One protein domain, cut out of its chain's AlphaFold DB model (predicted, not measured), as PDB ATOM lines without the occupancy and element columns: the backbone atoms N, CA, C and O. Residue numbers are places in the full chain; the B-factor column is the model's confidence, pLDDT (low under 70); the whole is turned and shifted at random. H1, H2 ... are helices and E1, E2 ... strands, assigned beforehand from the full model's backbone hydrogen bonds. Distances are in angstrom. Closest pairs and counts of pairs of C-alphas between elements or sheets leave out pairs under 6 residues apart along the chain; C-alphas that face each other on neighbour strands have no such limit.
ATOM      1  N   ILE A   7      49.999  39.479 106.974       58.88
ATOM      2  CA  ILE A   7      51.207  40.272 107.211       58.88
ATOM      3  C   ILE A   7      51.752  39.897 108.587       58.88
ATOM      4  O   ILE A   7      51.164  40.263 109.605       58.88
ATOM      5  N   ALA A   8      52.882  39.198 108.619       59.16
ATOM      6  CA  ALA A   8      53.686  39.014 109.823       59.16
ATOM      7  C   ALA A   8      55.061  39.679 109.634       59.16
ATOM      8  O   ALA A   8      55.465  39.969 108.514       59.16
ATOM      9  N   LYS A   9      55.781  39.975 110.721       54.03
ATOM     10  CA  LYS A   9      57.204  40.349 110.639       54.03
ATOM     11  C   LYS A   9      58.037  39.096 110.883       54.03
ATOM     12  O   LYS A   9      57.840  38.444 111.908       54.03
ATOM     13  N   ASN A  10      58.947  38.758 109.971       63.06
ATOM     14  CA  ASN A  10      59.881  37.654 110.180       63.06
ATOM     15  C   ASN A  10      60.935  38.026 111.257       63.06
ATOM     16  O   ASN A  10      61.049  39.198 111.637       63.06
ATOM     17  N   PRO A  11      61.744  37.069 111.753       60.34
ATOM     18  CA  PRO A  11      62.807  37.342 112.730       60.34
ATOM     19  C   PRO A  11      63.878  38.345 112.264       60.34
ATOM     20  O   PRO A  11      64.645  38.836 113.088       60.34
ATOM     21  N   ARG A  12      63.938  38.658 110.962       63.75
ATOM     22  CA  ARG A  12      64.833  39.663 110.366       63.75
ATOM     23  C   ARG A  12      64.171  41.048 110.251       63.75
ATOM     24  O   ARG A  12      64.807  41.995 109.803       63.75
ATOM     25  N   GLY A  13      62.915  41.187 110.685       62.38
ATOM     26  CA  GLY A  13      62.146  42.433 110.641       62.38
ATOM     27  C   GLY A  13      61.491  42.738 109.289       62.38
ATOM     28  O   GLY A  13      60.874  43.795 109.151       62.38
ATOM     29  N   GLU A  14      61.589  41.832 108.316       58.78
ATOM     30  CA  GLU A  14      60.971  41.964 106.995       58.78
ATOM     31  C   GLU A  14      59.496  41.540 107.050       58.78
ATOM     32  O   GLU A  14      59.093  40.750 107.909       58.78
ATOM     33  N   LEU A  15      58.676  42.068 106.135       55.25
ATOM     34  CA  LEU A  15      57.302  41.597 105.970       55.25
ATOM     35  C   LEU A  15      57.313  40.157 105.434       55.25
ATOM     36  O   LEU A  15      57.665  39.925 104.283       55.25
ATOM     37  N   ASP A  16      56.875  39.220 106.267       61.69
ATOM     38  CA  ASP A  16      56.514  37.856 105.898       61.69
ATOM     39  C   ASP A  16      55.099  37.893 105.306       61.69
ATOM     40  O   ASP A  16      54.097  38.002 106.025       61.69
ATOM     41  N   LEU A  17      55.032  37.933 103.974       57.19
ATOM     42  CA  LEU A  17      53.784  37.898 103.221       57.19
ATOM     43  C   LEU A  17      53.395  36.445 102.981       57.19
ATOM     44  O   LEU A  17      53.611  35.899 101.899       57.19
ATOM     45  N   LYS A  18      52.750  35.837 103.973       70.62
ATOM     46  CA  LYS A  18      52.190  34.503 103.787       70.62
ATOM     47  C   LYS A  18      50.989  34.592 102.867       70.62
ATOM     48  O   LYS A  18      49.988  35.254 103.173       70.62
ATOM     49  N   THR A  19      51.136  33.974 101.703       79.00
ATOM     50  CA  THR A  19      50.060  33.833 100.731       79.00
ATOM     51  C   THR A  19      49.419  32.472 100.960       79.00
ATOM     52  O   THR A  19      50.093  31.467 100.725       79.00
ATOM     53  N   PRO A  20      48.145  32.425 101.391       90.31
ATOM     54  CA  PRO A  20      47.442  31.166 101.533       90.31
ATOM     55  C   PRO A  20      47.443  30.381 100.224       90.31
ATOM     56  O   PRO A  20      47.240  30.953  99.147       90.31
ATOM     57  N   VAL A  21      47.658  29.074 100.329       93.62
ATOM     58  CA  VAL A  21      47.770  28.159  99.196       93.62
ATOM     59  C   VAL A  21      46.634  27.151  99.259       93.62
ATOM     60  O   VAL A  21      46.567  26.331 100.168       93.62
ATOM     61  N   ARG A  22      45.751  27.178  98.263       97.00
ATOM     62  CA  ARG A  22      44.731  26.151  98.072       97.00
ATOM     63  C   ARG A  22      45.313  25.032  97.222       97.00
ATOM     64  O   ARG A  22      45.712  25.263  96.079       97.00
ATOM     65  N   ALA A  23      45.352  23.819  97.755       97.56
ATOM     66  CA  ALA A  23      45.965  22.670  97.103       97.56
ATOM     67  C   ALA A  23      45.052  21.445  97.137       97.56
ATOM     68  O   ALA A  23      44.316  21.230  98.098       97.56
ATOM     69  N   ARG A  24      45.150  20.616  96.096       97.94
ATOM     70  CA  ARG A  24      44.557  19.281  96.046       97.94
ATOM     71  C   ARG A  24      45.642  18.225  96.175       97.94
ATOM     72  O   ARG A  24      46.608  18.250  95.415       97.94
ATOM     73  N   LEU A  25      45.487  17.305  97.113       97.56
ATOM     74  CA  LEU A  25      46.424  16.226  97.393       97.56
ATOM     75  C   LEU A  25      45.736  14.883  97.190       97.56
ATOM     76  O   LEU A  25      44.554  14.755  97.494       97.56
ATOM     77  N   ARG A  26      46.484  13.880  96.732       97.88
ATOM     78  CA  ARG A  26      46.005  12.500  96.642       97.88
ATOM     79  C   ARG A  26      46.817  11.577  97.538       97.88
ATOM     80  O   ARG A  26      48.051  11.612  97.513       97.88
ATOM     81  N   PHE A  27      46.104  10.726  98.264       97.88
ATOM     82  CA  PHE A  27      46.648   9.661  99.095       97.88
ATOM     83  C   PHE A  27      46.056   8.325  98.670       97.88
ATOM     84  O   PHE A  27      44.845   8.223  98.513       97.88
ATOM     85  N   ASP A  28      46.889   7.295  98.549       97.50
ATOM     86  CA  ASP A  28      46.434   5.946  98.212       97.50
ATOM     87  C   ASP A  28      46.758   4.999  99.374       97.50
ATOM     88  O   ASP A  28      47.912   4.602  99.579       97.50
ATOM     89  N   TYR A  29      45.727   4.640 100.147       96.19
ATOM     90  CA  TYR A  29      45.852   3.818 101.349       96.19
ATOM     91  C   TYR A  29      45.972   2.337 101.004       96.19
ATOM     92  O   TYR A  29      45.081   1.757 100.387       96.19
ATOM     93  N   ARG A  30      47.073   1.714 101.426       92.56
ATOM     94  CA  ARG A  30      47.350   0.293 101.186       92.56
ATOM     95  C   ARG A  30      46.538  -0.593 102.133       92.56
ATOM     96  O   ARG A  30      46.567  -0.390 103.345       92.56
ATOM     97  N   GLY A  31      45.903  -1.632 101.598       85.94
ATOM     98  CA  GLY A  31      45.383  -2.741 102.394       85.94
ATOM     99  C   GLY A  31      46.521  -3.658 102.829       85.94
ATOM    100  O   GLY A  31      47.152  -4.300 101.992       85.94
ATOM    101  N   GLU A  32      46.808  -3.717 104.127       73.12
ATOM    102  CA  GLU A  32      47.740  -4.709 104.665       73.12
ATOM    103  C   GLU A  32      46.987  -6.023 104.907       73.12
ATOM    104  O   GLU A  32      46.037  -6.036 105.699       73.12
ATOM    105  N   PRO A  33      47.374  -7.139 104.261       59.81
ATOM    106  CA  PRO A  33      46.783  -8.425 104.581       59.81
ATOM    107  C   PRO A  33      47.162  -8.770 106.022       59.81
ATOM    108  O   PRO A  33      48.334  -8.973 106.349       59.81
ATOM    109  N   LYS A  34      46.174  -8.833 106.921       56.41
ATOM    110  CA  LYS A  34      46.419  -9.349 108.266       56.41
ATOM    111  C   LYS A  34      46.823 -10.807 108.129       56.41
ATOM    112  O   LYS A  34      45.988 -11.662 107.852       56.41
ATOM    113  N   ASN A  35      48.095 -11.094 108.382       48.94
ATOM    114  CA  ASN A  35      48.623 -12.449 108.442       48.94
ATOM    115  C   ASN A  35      48.122 -13.136 109.734       48.94
ATOM    116  O   ASN A  35      48.875 -13.415 110.665       48.94
ATOM    117  N   ARG A  36      46.802 -13.331 109.862       51.00
ATOM    118  CA  ARG A  36      46.190 -14.050 110.981       51.00
ATOM    119  C   ARG A  36      46.333 -15.534 110.705       51.00
ATOM    120  O   ARG A  36      45.456 -16.154 110.121       51.00
ATOM    121  N   ARG A  37      47.445 -16.094 111.174       52.41
ATOM    122  CA  ARG A  37      47.817 -17.503 111.011       52.41
ATOM    123  C   ARG A  37      46.812 -18.545 111.523       52.41
ATOM    124  O   ARG A  37      47.133 -19.712 111.366       52.41
ATOM    125  N   PHE A  38      45.649 -18.215 112.110       48.88
ATOM    126  CA  PHE A  38      44.886 -19.267 112.800       48.88
ATOM    127  C   PHE A  38      43.355 -19.369 112.736       48.88
ATOM    128  O   PHE A  38      42.931 -20.477 113.038       48.88
ATOM    129  N   ILE A  39      42.486 -18.393 112.395       46.78
ATOM    130  CA  ILE A  39      41.024 -18.666 112.608       46.78
ATOM    131  C   ILE A  39      40.007 -18.148 111.565       46.78
ATOM    132  O   ILE A  39      38.937 -18.731 111.476       46.78
ATOM    133  N   PHE A  40      40.262 -17.159 110.709       49.25
ATOM    134  CA  PHE A  40      39.258 -16.752 109.702       49.25
ATOM    135  C   PHE A  40      39.950 -16.380 108.394       49.25
ATOM    136  O   PHE A  40      41.054 -15.842 108.439       49.25
ATOM    137  N   GLY A  41      39.327 -16.745 107.267       55.88
ATOM    138  CA  GLY A  41      39.891 -16.678 105.916       55.88
ATOM    139  C   GLY A  41      40.602 -15.365 105.590       55.88
ATOM    140  O   GLY A  41      40.318 -14.326 106.186       55.88
ATOM    141  N   SER A  42      41.551 -15.432 104.651       65.75
ATOM    142  CA  SER A  42      42.311 -14.270 104.187       65.75
ATOM    143  C   SER A  42      41.350 -13.145 103.812       65.75
ATOM    144  O   SER A  42      40.564 -13.274 102.876       65.75
ATOM    145  N   GLU A  43      41.393 -12.072 104.584       74.31
ATOM    146  CA  GLU A  43      40.645 -10.852 104.327       74.31
ATOM    147  C   GLU A  43      40.951 -10.326 102.919       74.31
ATOM    148  O   GLU A  43      42.121 -10.260 102.538       74.31
ATOM    149  N   ASP A  44      39.917  -9.965 102.148       85.62
ATOM    150  CA  ASP A  44      40.104  -9.381 100.814       85.62
ATOM    151  C   ASP A  44      40.940  -8.094 100.941       85.62
ATOM    152  O   ASP A  44      40.534  -7.177 101.666       85.62
ATOM    153  N   PRO A  45      42.085  -7.985 100.240       88.38
ATOM    154  CA  PRO A  45      42.925  -6.795 100.272       88.38
ATOM    155  C   PRO A  45      42.159  -5.494 100.015       88.38
ATOM    156  O   PRO A  45      42.495  -4.477 100.619       88.38
ATOM    157  N   ALA A  46      41.118  -5.510  99.170       91.62
ATOM    158  CA  ALA A  46      40.306  -4.315  98.924       91.62
ATOM    159  C   ALA A  46      39.508  -3.891 100.160       91.62
ATOM    160  O   ALA A  46      39.547  -2.719 100.521       91.62
ATOM    161  N   GLN A  47      38.878  -4.835 100.866       92.19
ATOM    162  CA  GLN A  47      38.198  -4.547 102.135       92.19
ATOM    163  C   GLN A  47      39.184  -4.056 103.201       92.19
ATOM    164  O   GLN A  47      38.865  -3.171 103.996       92.19
ATOM    165  N   ALA A  48      40.403  -4.603 103.224       91.44
ATOM    166  CA  ALA A  48      41.448  -4.115 104.115       91.44
ATOM    167  C   ALA A  48      41.838  -2.661 103.795       91.44
ATOM    168  O   ALA A  48      41.906  -1.841 104.711       91.44
ATOM    169  N   ALA A  49      42.056  -2.338 102.516       94.50
ATOM    170  CA  ALA A  49      42.387  -0.990 102.056       94.50
ATOM    171  C   ALA A  49      41.259   0.008 102.353       94.50
ATOM    172  O   ALA A  49      41.520   1.104 102.846       94.50
ATOM    173  N   GLU A  50      40.010  -0.395 102.119       95.31
ATOM    174  CA  GLU A  50      38.818   0.406 102.387       95.31
ATOM    175  C   GLU A  50      38.725   0.829 103.851       95.31
ATOM    176  O   GLU A  50      38.607   2.014 104.142       95.31
ATOM    177  N   ARG A  51      38.888  -0.102 104.792       94.06
ATOM    178  CA  ARG A  51      38.849   0.250 106.218       94.06
ATOM    179  C   ARG A  51      40.004   1.143 106.654       94.06
ATOM    180  O   ARG A  51      39.852   1.939 107.582       94.06
ATOM    181  N   VAL A  52      41.183   0.986 106.044       95.12
ATOM    182  CA  VAL A  52      42.304   1.906 106.293       95.12
ATOM    183  C   VAL A  52      41.925   3.300 105.798       95.12
ATOM    184  O   VAL A  52      42.085   4.252 106.558       95.12
ATOM    185  N   ARG A  53      41.362   3.413 104.586       96.31
ATOM    186  CA  ARG A  53      40.823   4.667 104.039       96.31
ATOM    187  C   ARG A  53      39.791   5.287 104.981       96.31
ATOM    188  O   ARG A  53      39.985   6.429 105.373       96.31
ATOM    189  N   GLU A  54      38.763   4.552 105.401       96.06
ATOM    190  CA  GLU A  54      37.701   5.053 106.291       96.06
ATOM    191  C   GLU A  54      38.260   5.638 107.593       96.06
ATOM    192  O   GLU A  54      37.943   6.770 107.962       96.06
ATOM    193  N   ARG A  55      39.166   4.905 108.255       95.12
ATOM    194  CA  ARG A  55      39.829   5.382 109.476       95.12
ATOM    195  C   ARG A  55      40.632   6.659 109.227       95.12
ATOM    196  O   ARG A  55      40.637   7.563 110.055       95.12
ATOM    197  N   GLN A  56      41.372   6.715 108.124       94.88
ATOM    198  CA  GLN A  56      42.228   7.861 107.821       94.88
ATOM    199  C   GLN A  56      41.401   9.083 107.420       94.88
ATOM    200  O   GLN A  56      41.707  10.187 107.862       94.88
ATOM    201  N   VAL A  57      40.308   8.890 106.681       95.88
ATOM    202  CA  VAL A  57      39.313   9.927 106.377       95.88
ATOM    203  C   VAL A  57      38.737  10.517 107.665       95.88
ATOM    204  O   VAL A  57      38.644  11.737 107.777       95.88
ATOM    205  N   GLU A  58      38.406   9.694 108.663       94.56
ATOM    206  CA  GLU A  58      37.910  10.174 109.961       94.56
ATOM    207  C   GLU A  58      38.930  11.069 110.688       94.56
ATOM    208  O   GLU A  58      38.572  12.130 111.199       94.56
ATOM    209  N   ILE A  59      40.214  10.693 110.675       92.56
ATOM    210  CA  ILE A  59      41.300  11.511 111.243       92.56
ATOM    211  C   ILE A  59      41.440  12.830 110.472       92.56
ATOM    212  O   ILE A  59      41.533  13.900 111.074       92.56
ATOM    213  N   LEU A  60      41.448  12.757 109.142       92.12
ATOM    214  CA  LEU A  60      41.655  13.904 108.261       92.12
ATOM    215  C   LEU A  60      40.502  14.909 108.326       92.12
ATOM    216  O   LEU A  60      40.756  16.106 108.259       92.12
ATOM    217  N   ARG A  61      39.260  14.455 108.542       93.81
ATOM    218  CA  ARG A  61      38.096  15.335 108.750       93.81
ATOM    219  C   ARG A  61      38.264  16.291 109.933       93.81
ATOM    220  O   ARG A  61      37.696  17.375 109.904       93.81
ATOM    221  N   ASN A  62      39.061  15.917 110.934       89.56
ATOM    222  CA  ASN A  62      39.361  16.757 112.095       89.56
ATOM    223  C   ASN A  62      40.654  17.583 111.950       89.56
ATOM    224  O   ASN A  62      41.033  18.243 112.910       89.56
ATOM    225  N   MET A  63      41.342  17.519 110.800       87.75
ATOM    226  CA  MET A  63      42.600  18.215 110.476       87.75
ATOM    227  C   MET A  63      43.569  18.438 111.653       87.75
ATOM    228  O   MET A  63      43.571  19.502 112.269       87.75
ATOM    229  N   PRO A  64      44.485  17.493 111.932       82.38
ATOM    230  CA  PRO A  64      45.404  17.601 113.069       82.38
ATOM    231  C   PRO A  64      46.616  18.518 112.816       82.38
ATOM    232  O   PRO A  64      47.507  18.601 113.659       82.38
ATOM    233  N   PHE A  65      46.705  19.157 111.648       86.06
ATOM    234  CA  PHE A  65      47.899  19.875 111.205       86.06
ATOM    235  C   PHE A  65      47.714  21.381 111.346       86.06
ATOM    236  O   PHE A  65      46.821  21.971 110.740       86.06
ATOM    237  N   GLN A  66      48.597  22.019 112.110       86.00
ATOM    238  CA  GLN A  66      48.597  23.470 112.229       86.00
ATOM    239  C   GLN A  66      48.902  24.122 110.873       86.00
ATOM    240  O   GLN A  66      49.793  23.671 110.148       86.00
ATOM    241  N   GLY A  67      48.184  25.207 110.575       89.62
ATOM    242  CA  GLY A  67      48.342  25.978 109.343       89.62
ATOM    243  C   GLY A  67      47.684  25.339 108.122       89.62
ATOM    244  O   GLY A  67      47.963  25.772 107.008       89.62
ATOM    245  N   LEU A  68      46.848  24.310 108.317       93.12
ATOM    246  CA  LEU A  68      46.050  23.675 107.272       93.12
ATOM    247  C   LEU A  68      44.567  23.659 107.662       93.12
ATOM    248  O   LEU A  68      44.201  23.238 108.755       93.12
ATOM    249  N   GLU A  69      43.715  24.040 106.721       94.88
ATOM    250  CA  GLU A  69      42.260  23.941 106.787       94.88
ATOM    251  C   GLU A  69      41.783  22.936 105.731       94.88
ATOM    252  O   GLU A  69      42.228  22.976 104.582       94.88
ATOM    253  N   LEU A  70      40.888  22.018 106.106       96.00
ATOM    254  CA  LEU A  70      40.251  21.109 105.153       96.00
ATOM    255  C   LEU A  70      39.069  21.808 104.499       96.00
ATOM    256  O   LEU A  70      38.128  22.201 105.180       96.00
ATOM    257  N   GLU A  71      39.094  21.885 103.175       96.38
ATOM    258  CA  GLU A  71      37.982  22.405 102.387       96.38
ATOM    259  C   GLU A  71      37.075  21.272 101.891       96.38
ATOM    260  O   GLU A  71      35.853  21.377 101.958       96.38
ATOM    261  N   ASN A  72      37.663  20.178 101.393       96.94
ATOM    262  CA  ASN A  72      36.912  19.034 100.876       96.94
ATOM    263  C   ASN A  72      37.697  17.722 101.002       96.94
ATOM    264  O   ASN A  72      38.927  17.719 100.929       96.94
ATOM    265  N   ILE A  73      36.979  16.604 101.114       97.12
ATOM    266  CA  ILE A  73      37.535  15.252 101.046       97.12
ATOM    267  C   ILE A  73      36.676  14.377 100.125       97.12
ATOM    268  O   ILE A  73      35.468  14.262 100.312       97.12
ATOM    269  N   GLU A  74      37.307  13.764  99.130       97.06
ATOM    270  CA  GLU A  74      36.681  12.866  98.160       97.06
ATOM    271  C   GLU A  74      37.243  11.461  98.358       97.06
ATOM    272  O   GLU A  74      38.391  11.166  98.018       97.06
ATOM    273  N   ASP A  75      36.430  10.581  98.930       93.75
ATOM    274  CA  ASP A  75      36.823   9.226  99.301       93.75
ATOM    275  C   ASP A  75      36.142   8.146  98.441       93.75
ATOM    276  O   ASP A  75      36.511   6.983  98.545       93.75
ATOM    277  N   GLY A  76      35.217   8.500  97.544       89.44
ATOM    278  CA  GLY A  76      34.485   7.564  96.675       89.44
ATOM    279  C   GLY A  76      35.251   7.029  95.455       89.44
ATOM    280  O   GLY A  76      34.628   6.492  94.541       89.44
ATOM    281  N   ASN A  77      36.572   7.202  95.400       91.88
ATOM    282  CA  ASN A  77      37.395   6.735  94.284       91.88
ATOM    283  C   ASN A  77      37.517   5.201  94.270       91.88
ATOM    284  O   ASN A  77      37.587   4.561  95.319       91.88
ATOM    285  N   GLU A  78      37.582   4.609  93.073       95.56
ATOM    286  CA  GLU A  78      37.647   3.154  92.911       95.56
ATOM    287  C   GLU A  78      38.924   2.557  93.528       95.56
ATOM    288  O   GLU A  78      40.040   3.047  93.320       95.56
ATOM    289  N   ILE A  79      38.755   1.463  94.278       96.50
ATOM    290  CA  ILE A  79      39.861   0.699  94.858       96.50
ATOM    291  C   ILE A  79      40.515  -0.132  93.759       96.50
ATOM    292  O   ILE A  79      39.885  -1.009  93.166       96.50
ATOM    293  N   TYR A  80      41.805   0.092  93.531       95.31
ATOM    294  CA  TYR A  80      42.564  -0.627  92.515       95.31
ATOM    295  C   TYR A  80      43.518  -1.644  93.141       95.31
ATOM    296  O   TYR A  80      43.889  -1.546  94.313       95.31
ATOM    297  N   ARG A  81      43.915  -2.647  92.354       93.19
ATOM    298  CA  ARG A  81      44.848  -3.702  92.764       93.19
ATOM    299  C   ARG A  81      46.093  -3.684  91.887       93.19
ATOM    300  O   ARG A  81      45.987  -3.532  90.675       93.19
ATOM    301  N   LEU A  82      47.253  -3.876  92.502       91.00
ATOM    302  CA  LEU A  82      48.536  -4.068  91.828       91.00
ATOM    303  C   LEU A  82      49.076  -5.461  92.150       91.00
ATOM    304  O   LEU A  82      48.866  -5.969  93.252       91.00
ATOM    305  N   ALA A  83      49.773  -6.079  91.197       85.44
ATOM    306  CA  ALA A  83      50.526  -7.298  91.478       85.44
ATOM    307  C   ALA A  83      51.606  -7.006  92.535       85.44
ATOM    308  O   ALA A  83      52.190  -5.923  92.530       85.44
ATOM    309  N   SER A  84      51.838  -7.949  93.453       80.94
ATOM    310  CA  SER A  84      52.972  -7.851  94.372       80.94
ATOM    311  C   SER A  84      54.243  -8.287  93.650       80.94
ATOM    312  O   SER A  84      54.242  -9.302  92.953       80.94
ATOM    313  N   ASP A  85      55.330  -7.546  93.857       79.88
ATOM    314  CA  ASP A  85      56.667  -7.940  93.400       79.88
ATOM    315  C   ASP A  85      57.295  -9.005  94.324       79.88
ATOM    316  O   ASP A  85      58.365  -9.543  94.034       79.88
ATOM    317  N   VAL A  86      56.644  -9.320  95.451       78.12
ATOM    318  CA  VAL A  86      57.105 -10.330  96.406       78.12
ATOM    319  C   VAL A  86      56.614 -11.720  95.977       78.12
ATOM    320  O   VAL A  86      55.407 -11.927  95.813       78.12
ATOM    321  N   PRO A  87      57.513 -12.715  95.839       77.88
ATOM    322  CA  PRO A  87      57.122 -14.074  95.488       77.88
ATOM    323  C   PRO A  87      56.096 -14.655  96.466       77.88
ATOM    324  O   PRO A  87      56.291 -14.617  97.679       77.88
ATOM    325  N   ASN A  88      55.040 -15.268  95.923       73.19
ATOM    326  CA  ASN A  88      53.932 -15.883  96.666       73.19
ATOM    327  C   ASN A  88      53.034 -14.909  97.454       73.19
ATOM    328  O   ASN A  88      52.178 -15.367  98.212       73.19
ATOM    329  N   GLU A  89      53.172 -13.595  97.265       76.81
ATOM    330  CA  GLU A  89      52.178 -12.635  97.742       76.81
ATOM    331  C   GLU A  89      51.091 -12.393  96.686       76.81
ATOM    332  O   GLU A  89      51.358 -12.252  95.492       76.81
ATOM    333  N   GLY A  90      49.835 -12.350  97.137       78.88
ATOM    334  CA  GLY A  90      48.704 -11.961  96.297       78.88
ATOM    335  C   GLY A  90      48.733 -10.471  95.922       78.88
ATOM    336  O   GLY A  90      49.566  -9.712  96.423       78.88
ATOM    337  N   PRO A  91      47.811 -10.019  95.055       83.19
ATOM    338  CA  PRO A  91      47.732  -8.617  94.673       83.19
ATOM    339  C   PRO A  91      47.439  -7.714  95.879       83.19
ATOM    340  O   PRO A  91      46.645  -8.046  96.760       83.19
ATOM    341  N   VAL A  92      48.053  -6.534  95.880       89.19
ATOM    342  CA  VAL A  92      47.880  -5.495  96.896       89.19
ATOM    343  C   VAL A  92      46.803  -4.525  96.430       89.19
ATOM    344  O   VAL A  92      46.861  -4.046  95.300       89.19
ATOM    345  N   ALA A  93      45.842  -4.199  97.295       93.44
ATOM    346  CA  ALA A  93      44.832  -3.189  96.993       93.44
ATOM    347  C   ALA A  93      45.174  -1.822  97.597       93.44
ATOM    348  O   ALA A  93      45.774  -1.733  98.674       93.44
ATOM    349  N   TYR A  94      44.734  -0.772  96.913       96.25
ATOM    350  CA  TYR A  94      44.898   0.619  97.303       96.25
ATOM    351  C   TYR A  94      43.569   1.363  97.192       96.25
ATOM    352  O   TYR A  94      42.901   1.286  96.163       96.25
ATOM    353  N   ALA A  95      43.210   2.095  98.244       97.56
ATOM    354  CA  ALA A  95      41.991   2.887  98.332       97.56
ATOM    355  C   ALA A  95      42.336   4.392  98.274       97.56
ATOM    356  O   ALA A  95      42.892   4.915  99.248       97.56
ATOM    357  N   PRO A  96      42.071   5.083  97.147       98.19
ATOM    358  CA  PRO A  96      42.432   6.490  96.973       98.19
ATOM    359  C   PRO A  96      41.535   7.455  97.757       98.19
ATOM    360  O   PRO A  96      40.336   7.226  97.915       98.19
ATOM    361  N   VAL A  97      42.112   8.581  98.173       97.94
ATOM    362  CA  VAL A  97      41.424   9.745  98.747       97.94
ATOM    363  C   VAL A  97      42.028  11.013  98.160       97.94
ATOM    364  O   VAL A  97      43.252  11.168  98.147       97.94
ATOM    365  N   GLU A  98      41.180  11.939  97.721       98.00
ATOM    366  CA  GLU A  98      41.601  13.292  97.361       98.00
ATOM    367  C   GLU A  98      41.191  14.283  98.453       98.00
ATOM    368  O   GLU A  98      40.057  14.284  98.923       98.00
ATOM    369  N   LEU A  99      42.124  15.135  98.869       97.06
ATOM    370  CA  LEU A  99      41.890  16.207  99.828       97.06
ATOM    371  C   LEU A  99      42.082  17.544  99.140       97.06
ATOM    372  O   LEU A  99      43.098  17.751  98.483       97.06
ATOM    373  N   THR A 100      41.157  18.470  99.352       98.00
ATOM    374  CA  THR A 100      41.368  19.886  99.053       98.00
ATOM    375  C   THR A 100      41.561  20.628 100.361       98.00
ATOM    376  O   THR A 100      40.710  20.553 101.246       98.00
ATOM    377  N   VAL A 101      42.687  21.322 100.488       97.19
ATOM    378  CA  VAL A 101      43.073  22.054 101.697       97.19
ATOM    379  C   VAL A 101      43.444  23.490 101.360       97.19
ATOM    380  O   VAL A 101      43.912  23.775 100.255       97.19
ATOM    381  N   ILE A 102      43.282  24.377 102.335       96.19
ATOM    382  CA  ILE A 102      43.853  25.721 102.335       96.19
ATOM    383  C   ILE A 102      44.981  25.724 103.363       96.19
ATOM    384  O   ILE A 102      44.763  25.429 104.533       96.19
ATOM    385  N   ALA A 103      46.194  26.021 102.922       93.81
ATOM    386  CA  ALA A 103      47.357  26.171 103.780       93.81
ATOM    387  C   ALA A 103      47.669  27.649 104.003       93.81
ATOM    388  O   ALA A 103      47.559  28.436 103.065       93.81
ATOM    389  N   ASP A 104      48.126  28.019 105.198       89.69
ATOM    390  CA  ASP A 104      48.576  29.387 105.491       89.69
ATOM    391  C   ASP A 104      49.805  29.774 104.650       89.69
ATOM    392  O   ASP A 104      49.982  30.937 104.287       89.69
ATOM    393  N   SER A 105      50.656  28.792 104.338       87.50
ATOM    394  CA  SER A 105      51.856  28.930 103.511       87.50
ATOM    395  C   SER A 105      52.177  27.629 102.771       87.50
ATOM    396  O   SER A 105      51.681  26.556 103.127       87.50
ATOM    397  N   ILE A 106      53.056  27.690 101.763       87.50
ATOM    398  CA  ILE A 106      53.500  26.481 101.052       87.50
ATOM    399  C   ILE A 106      54.238  25.513 101.987       87.50
ATOM    400  O   ILE A 106      54.146  24.298 101.815       87.50
ATOM    401  N   GLU A 107      54.940  26.023 103.005       86.25
ATOM    402  CA  GLU A 107      55.706  25.170 103.915       86.25
ATOM    403  C   GLU A 107      54.810  24.320 104.821       86.25
ATOM    404  O   GLU A 107      55.227  23.248 105.261       86.25
ATOM    405  N   ASP A 108      53.584  24.767 105.101       88.38
ATOM    406  CA  ASP A 108      52.652  24.024 105.952       88.38
ATOM    407  C   ASP A 108      52.108  22.772 105.233       88.38
ATOM    408  O   ASP A 108      51.816  21.770 105.893       88.38
ATOM    409  N   LEU A 109      52.096  22.764 103.887       90.50
ATOM    410  CA  LEU A 109      51.741  21.599 103.058       90.50
ATOM    411  C   LEU A 109      52.747  20.445 103.181       90.50
ATOM    412  O   LEU A 109      52.373  19.288 102.977       90.50
ATOM    413  N   ALA A 110      54.001  20.725 103.558       86.75
ATOM    414  CA  ALA A 110      55.054  19.714 103.694       86.75
ATOM    415  C   ALA A 110      54.674  18.578 104.666       86.75
ATOM    416  O   ALA A 110      55.076  17.430 104.489       86.75
ATOM    417  N   GLN A 111      53.850  18.877 105.676       85.50
ATOM    418  CA  GLN A 111      53.375  17.907 106.673       85.50
ATOM    419  C   GLN A 111      52.554  16.768 106.045       85.50
ATOM    420  O   GLN A 111      52.582  15.628 106.515       85.50
ATOM    421  N   LEU A 112      51.822  17.081 104.975       88.19
ATOM    422  CA  LEU A 112      50.987  16.134 104.246       88.19
ATOM    423  C   LEU A 112      51.789  15.347 103.203       88.19
ATOM    424  O   LEU A 112      51.554  14.153 103.028       88.19
ATOM    425  N   THR A 113      52.766  15.978 102.545       89.00
ATOM    426  CA  THR A 113      53.530  15.354 101.449       89.00
ATOM    427  C   THR A 113      54.488  14.255 101.907       89.00
ATOM    428  O   THR A 113      55.026  13.523 101.087       89.00
ATOM    429  N   MET A 114      54.727  14.140 103.214       84.00
ATOM    430  CA  MET A 114      55.674  13.178 103.788       84.00
ATOM    431  C   MET A 114      55.032  11.877 104.270       84.00
ATOM    432  O   MET A 114      55.725  10.989 104.762       84.00
ATOM    433  N   LYS A 115      53.709  11.742 104.146       87.12
ATOM    434  CA  LYS A 115      53.021  10.486 104.464       87.12
ATOM    435  C   LYS A 115      53.362   9.426 103.421       87.12
ATOM    436  O   LYS A 115      53.443   9.729 102.234       87.12
ATOM    437  N   LYS A 116      53.497   8.166 103.845       89.00
ATOM    438  CA  LYS A 116      53.806   7.042 102.940       89.00
ATOM    439  C   LYS A 116      52.733   6.839 101.861       89.00
ATOM    440  O   LYS A 116      53.011   6.285 100.802       89.00
ATOM    441  N   GLU A 117      51.506   7.266 102.144       94.31
ATOM    442  CA  GLU A 117      50.356   7.151 101.254       94.31
ATOM    443  C   GLU A 117      50.272   8.289 100.235       94.31
ATOM    444  O   GLU A 117      49.516   8.168  99.275       94.31
ATOM    445  N   PHE A 118      51.037   9.373 100.411       95.25
ATOM    446  CA  PHE A 118      51.023  10.525  99.513       95.25
ATOM    447  C   PHE A 118      51.448  10.133  98.091       95.25
ATOM    448  O   PHE A 118      52.442   9.432  97.893       95.25
ATOM    449  N   ARG A 119      50.697  10.603  97.088       96.19
ATOM    450  CA  ARG A 119      50.960  10.323  95.666       96.19
ATOM    451  C   ARG A 119      51.233  11.564  94.848       96.19
ATOM    452  O   ARG A 119      52.172  11.573  94.057       96.19
ATOM    453  N   CYS A 120      50.414  12.596  95.002       96.00
ATOM    454  CA  CYS A 120      50.609  13.833  94.266       96.00
ATOM    455  C   CYS A 120      49.959  15.024  94.963       96.00
ATOM    456  O   CYS A 120      49.057  14.881  95.790       96.00
ATOM    457  N   ILE A 121      50.432  16.210  94.590       96.44
ATOM    458  CA  ILE A 121      49.878  17.500  94.981       96.44
ATOM    459  C   ILE A 121      49.695  18.359  93.732       96.44
ATOM    460  O   ILE A 121      50.532  18.351  92.830       96.44
ATOM    461  N   LYS A 122      48.600  19.112  93.690       96.62
ATOM    462  CA  LYS A 122      48.320  20.135  92.690       96.62
ATOM    463  C   LYS A 122      47.948  21.428  93.400       96.62
ATOM    464  O   LYS A 122      46.979  21.455  94.153       96.62
ATOM    465  N   ILE A 123      48.682  22.501  93.128       95.38
ATOM    466  CA  ILE A 123      48.293  23.839  93.576       95.38
ATOM    467  C   ILE A 123      47.121  24.313  92.708       95.38
ATOM    468  O   ILE A 123      47.185  24.224  91.482       95.38
ATOM    469  N   ILE A 124      46.032  24.741  93.347       96.88
ATOM    470  CA  ILE A 124      44.846  25.287  92.677       96.88
ATOM    471  C   ILE A 124      44.903  26.815  92.688       96.88
ATOM    472  O   ILE A 124      44.679  27.440  91.657       96.88
ATOM    473  N   GLU A 125      45.214  27.406  93.841       93.81
ATOM    474  CA  GLU A 125      45.437  28.844  93.989       93.81
ATOM    475  C   GLU A 125      46.597  29.090  94.971       93.81
ATOM    476  O   GLU A 125      46.730  28.344  95.943       93.81
ATOM    477  N   PRO A 126      47.406  30.143  94.773       92.31
ATOM    478  CA  PRO A 126      47.443  31.012  93.593       92.31
ATOM    479  C   PRO A 126      48.103  30.325  92.379       92.31
ATOM    480  O   PRO A 126      48.749  29.291  92.511       92.31
ATOM    481  N   GLU A 127      47.963  30.920  91.190       88.12
ATOM    482  CA  GLU A 127      48.637  30.450  89.962       88.12
ATOM    483  C   GLU A 127      50.165  30.609  90.038       88.12
ATOM    484  O   GLU A 127      50.914  29.818  89.467       88.12
ATOM    485  N   GLN A 128      50.629  31.623  90.772       84.69
ATOM    486  CA  GLN A 128      52.041  31.908  90.993       84.69
ATOM    487  C   GLN A 128      52.308  32.088  92.484       84.69
ATOM    488  O   GLN A 128      51.545  32.756  93.184       84.69
ATOM    489  N   ILE A 129      53.410  31.503  92.949       84.56
ATOM    490  CA  ILE A 129      53.900  31.636  94.318       84.56
ATOM    491  C   ILE A 129      55.277  32.293  94.244       84.56
ATOM    492  O   ILE A 129      56.183  31.774  93.594       84.56
ATOM    493  N   GLU A 130      55.426  33.431  94.914       83.06
ATOM    494  CA  GLU A 130      56.720  34.072  95.138       83.06
ATOM    495  C   GLU A 130      57.250  33.608  96.495       83.06
ATOM    496  O   GLU A 130      56.556  33.743  97.501       83.06
ATOM    497  N   LEU A 131      58.460  33.044  96.517       83.06
ATOM    498  CA  LEU A 131      59.118  32.581  97.739       83.06
ATOM    499  C   LEU A 131      60.380  33.396  97.979       83.06
ATOM    500  O   LEU A 131      61.229  33.530  97.094       83.06
ATOM    501  N   THR A 132      60.520  33.918  99.190       83.75
ATOM    502  CA  THR A 132      61.758  34.541  99.649       83.75
ATOM    503  C   THR A 132      62.798  33.472 100.003       83.75
ATOM    504  O   THR A 132      62.489  32.288 100.148       83.75
ATOM    505  N   GLN A 133      64.056  33.884 100.195       86.44
ATOM    506  CA  GLN A 133      65.100  32.981 100.703       86.44
ATOM    507  C   GLN A 133      64.702  32.355 102.049       86.44
ATOM    508  O   GLN A 133      64.928  31.167 102.264       86.44
ATOM    509  N   TYR A 134      64.067  33.139 102.924       84.00
ATOM    510  CA  TYR A 134      63.613  32.679 104.234       84.00
ATOM    511  C   TYR A 134      62.517  31.607 104.131       84.00
ATOM    512  O   TYR A 134      62.561  30.620 104.866       84.00
ATOM    513  N   ASP A 135      61.579  31.756 103.193       80.62
ATOM    514  CA  ASP A 135      60.497  30.782 102.981       80.62
ATOM    515  C   ASP A 135      61.063  29.438 102.519       80.62
ATOM    516  O   ASP A 135      60.710  28.380 103.047       80.62
ATOM    517  N   VAL A 136      62.029  29.477 101.595       86.88
ATOM    518  CA  VAL A 136      62.730  28.280 101.117       86.88
ATOM    519  C   VAL A 136      63.538  27.628 102.246       86.88
ATOM    520  O   VAL A 136      63.441  26.416 102.440       86.88
ATOM    521  N   GLU A 137      64.296  28.404 103.031       87.75
ATOM    522  CA  GLU A 137      65.025  27.902 104.206       87.75
ATOM    523  C   GLU A 137      64.077  27.204 105.198       87.75
ATOM    524  O   GLU A 137      64.344  26.084 105.642       87.75
ATOM    525  N   ARG A 138      62.936  27.833 105.510       83.56
ATOM    526  CA  ARG A 138      61.917  27.298 106.423       83.56
ATOM    527  C   ARG A 138      61.274  26.025 105.877       83.56
ATOM    528  O   ARG A 138      61.070  25.079 106.641       83.56
ATOM    529  N   MET A 139      60.988  25.979 104.576       84.00
ATOM    530  CA  MET A 139      60.446  24.803 103.897       84.00
ATOM    531  C   MET A 139      61.413  23.621 103.996       84.00
ATOM    532  O   MET A 139      61.030  22.544 104.457       84.00
ATOM    533  N   LEU A 140      62.681  23.829 103.627       87.00
ATOM    534  CA  LEU A 140      63.725  22.804 103.697       87.00
ATOM    535  C   LEU A 140      63.952  22.327 105.137       87.00
ATOM    536  O   LEU A 140      64.075  21.124 105.380       87.00
ATOM    537  N   TYR A 141      63.944  23.247 106.104       85.38
ATOM    538  CA  TYR A 141      64.053  22.902 107.516       85.38
ATOM    539  C   TYR A 141      62.886  22.019 107.976       85.38
ATOM    540  O   TYR A 141      63.133  20.948 108.535       85.38
ATOM    541  N   ARG A 142      61.632  22.402 107.680       80.88
ATOM    542  CA  ARG A 142      60.436  21.607 108.017       80.88
ATOM    543  C   ARG A 142      60.474  20.215 107.396       80.88
ATOM    544  O   ARG A 142      60.219  19.246 108.104       80.88
ATOM    545  N   LEU A 143      60.841  20.106 106.118       83.00
ATOM    546  CA  LEU A 143      61.015  18.814 105.447       83.00
ATOM    547  C   LEU A 143      62.069  17.953 106.158       83.00
ATOM    548  O   LEU A 143      61.849  16.768 106.400       83.00
ATOM    549  N   SER A 144      63.201  18.547 106.548       82.62
ATOM    550  CA  SER A 144      64.264  17.823 107.251       82.62
ATOM    551  C   SER A 144      63.845  17.345 108.648       82.62
ATOM    552  O   SER A 144      64.168  16.221 109.028       82.62
ATOM    553  N   GLU A 145      63.105  18.169 109.398       82.62
ATOM    554  CA  GLU A 145      62.596  17.844 110.735       82.62
ATOM    555  C   GLU A 145      61.583  16.708 110.681       82.62
ATOM    556  O   GLU A 145      61.704  15.729 111.411       82.62
ATOM    557  N   GLN A 146      60.623  16.798 109.763       75.44
ATOM    558  CA  GLN A 146      59.644  15.741 109.547       75.44
ATOM    559  C   GLN A 146      60.322  14.432 109.102       75.44
ATOM    560  O   GLN A 146      59.913  13.355 109.530       75.44
ATOM    561  N   ASN A 147      61.402  14.502 108.309       76.69
ATOM    562  CA  ASN A 147      62.143  13.310 107.883       76.69
ATOM    563  C   ASN A 147      62.925  12.686 109.047       76.69
ATOM    564  O   ASN A 147      62.940  11.468 109.196       76.69
ATOM    565  N   ARG A 148      63.546  13.512 109.901       78.69
ATOM    566  CA  ARG A 148      64.204  13.047 111.132       78.69
ATOM    567  C   ARG A 148      63.206  12.393 112.077       78.69
ATOM    568  O   ARG A 148      63.472  11.296 112.545       78.69
ATOM    569  N   GLN A 149      62.055  13.019 112.313       72.12
ATOM    570  CA  GLN A 149      60.997  12.442 113.144       72.12
ATOM    571  C   GLN A 149      60.520  11.099 112.578       72.12
ATOM    572  O   GLN A 149      60.461  10.121 113.316       72.12
ATOM    573  N   ALA A 150      60.268  11.011 111.269       66.56
ATOM    574  CA  ALA A 150      59.899   9.753 110.620       66.56
ATOM    575  C   ALA A 150      61.001   8.678 110.732       66.56
ATOM    576  O   ALA A 150      60.697   7.508 110.948       66.56
ATOM    577  N   GLY A 151      62.275   9.064 110.614       62.38
ATOM    578  CA  GLY A 151      63.424   8.171 110.787       62.38
ATOM    579  C   GLY A 151      63.617   7.683 112.225       62.38
ATOM    580  O   GLY A 151      63.961   6.522 112.418       62.38
ATOM    581  N   LEU A 152      63.343   8.531 113.222       54.31
ATOM    582  CA  LEU A 152      63.409   8.180 114.644       54.31
ATOM    583  C   LEU A 152      62.315   7.167 115.024       54.31
ATOM    584  O   LEU A 152      62.622   6.163 115.654       54.31
ATOM    585  N   TYR A 153      61.079   7.335 114.533       51.09
ATOM    586  CA  TYR A 153      60.007   6.346 114.740       51.09
ATOM    587  C   TYR A 153      60.310   4.959 114.138       51.09
ATOM    588  O   TYR A 153      59.740   3.964 114.579       51.09
ATOM    589  N   ASN A 154      61.202   4.875 113.147       49.12
ATOM    590  CA  ASN A 154      61.609   3.611 112.528       49.12
ATOM    591  C   ASN A 154      62.790   2.923 113.243       49.12
ATOM    592  O   ASN A 154      63.135   1.804 112.866       49.12
ATOM    593  N   GLN A 155      63.418   3.560 114.242       43.03
ATOM    594  CA  GLN A 155      64.519   2.970 115.021       43.03
ATOM    595  C   GLN A 155      64.059   2.315 116.333       43.03
ATOM    596  O   GLN A 155      64.757   1.443 116.838       43.03
TER     597      GLN A 155
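AT A GLANCE: This is residues 7 to 155 of the 158 residues of an uncharacterized protein of Firmicutes bacterium (UniProt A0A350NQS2). A long, strongly twisted sheet is built on two long antiparallel strands side by side, E3 and E6, with E7 beside E3 and with E4 and E5 along the other side of E6. H1 and H2 pack on this sheet over different stretches, H3 packs on H2 away from the sheet, the small hairpin E1 and E2 makes one far end, and residues 36 to 41 stick out at the other. The 149 printed residues hold three named helices and seven named strands in the order E1 E2 E3 H1 E4 E5 E6 H2 E7 H3, and the class is mixed, helices and strands. The whole is loose, with a radius of gyration of the C-alphas of 18.8 A, and elongated, spanning 64 by 35 by 26 A.

IN THESE COORDINATES: Find C-alpha 7 at (51.207, 40.272, 107.211), where E1, residues 7 to 9, begins; E2, residues 15 to 18, follows. E2 runs on into E3, residues 21 to 30, 27.9 A long, across a break of 2 residues at 47 degrees. Next come H1, residues 45 to 61, 24.2 A, then E4, residues 68 to 74, 17.0 A, and E5, residues 80 to 82. E6, residues 92 to 103, begins at (47.880, -5.495, 96.896), runs 32.4 A and bends by 54 degrees at residue 100. H2 is residues 106 to 113, E7 residues 118 to 125, 19.9 A, and H3 residues 133 to 153, 30.5 A, ending at (60.007, 6.346, 114.740).

HOW THE PARTS SIT: Look first at E3 and E6, antiparallel, with N 25 and O 99 at 2.8 A. On the other side of E3, E7 is antiparallel, with N 24 and O 122 at 2.8 A. Beside E6, E4 and E5 lie on one side, with N 71 and O 100 at 2.8 A and, in the hairpin of E5 and E6, N 82 and O 92 at 2.8 A. H1 is on the sheet, at a height of 7.7 A over E3 and E6; its closest C-alphas to E6 are those of Ala 46 and Ala 93, 5.0 A. H2 is on the sheet at a height of 7.4 A. H3 is not on it but touches H2, closest at the C-alphas of Glu 107 and Met 139, 4.8 A, at a shallow tilt of 21 degrees, the same way. H1 and H2 are apart. In the hairpin of E1 and E2, N 16 and O 8 are 2.8 A apart. Every O i to N i+4 pair is within hydrogen-bond range in H1 and H3; in H2 1 of 4 is, beside 4 of 5 O i to N i+3 pairs.

THE WHOLE: The C-alphas farthest apart are those of Gly 13 and Ile 39, 64.7 A. The printed part has no cut, and the link from E3 to H1, 14 residues, is long. Look for pLDDT under 70 at residues 7 to 17, 33 to 42 and 150 to 155 of this model.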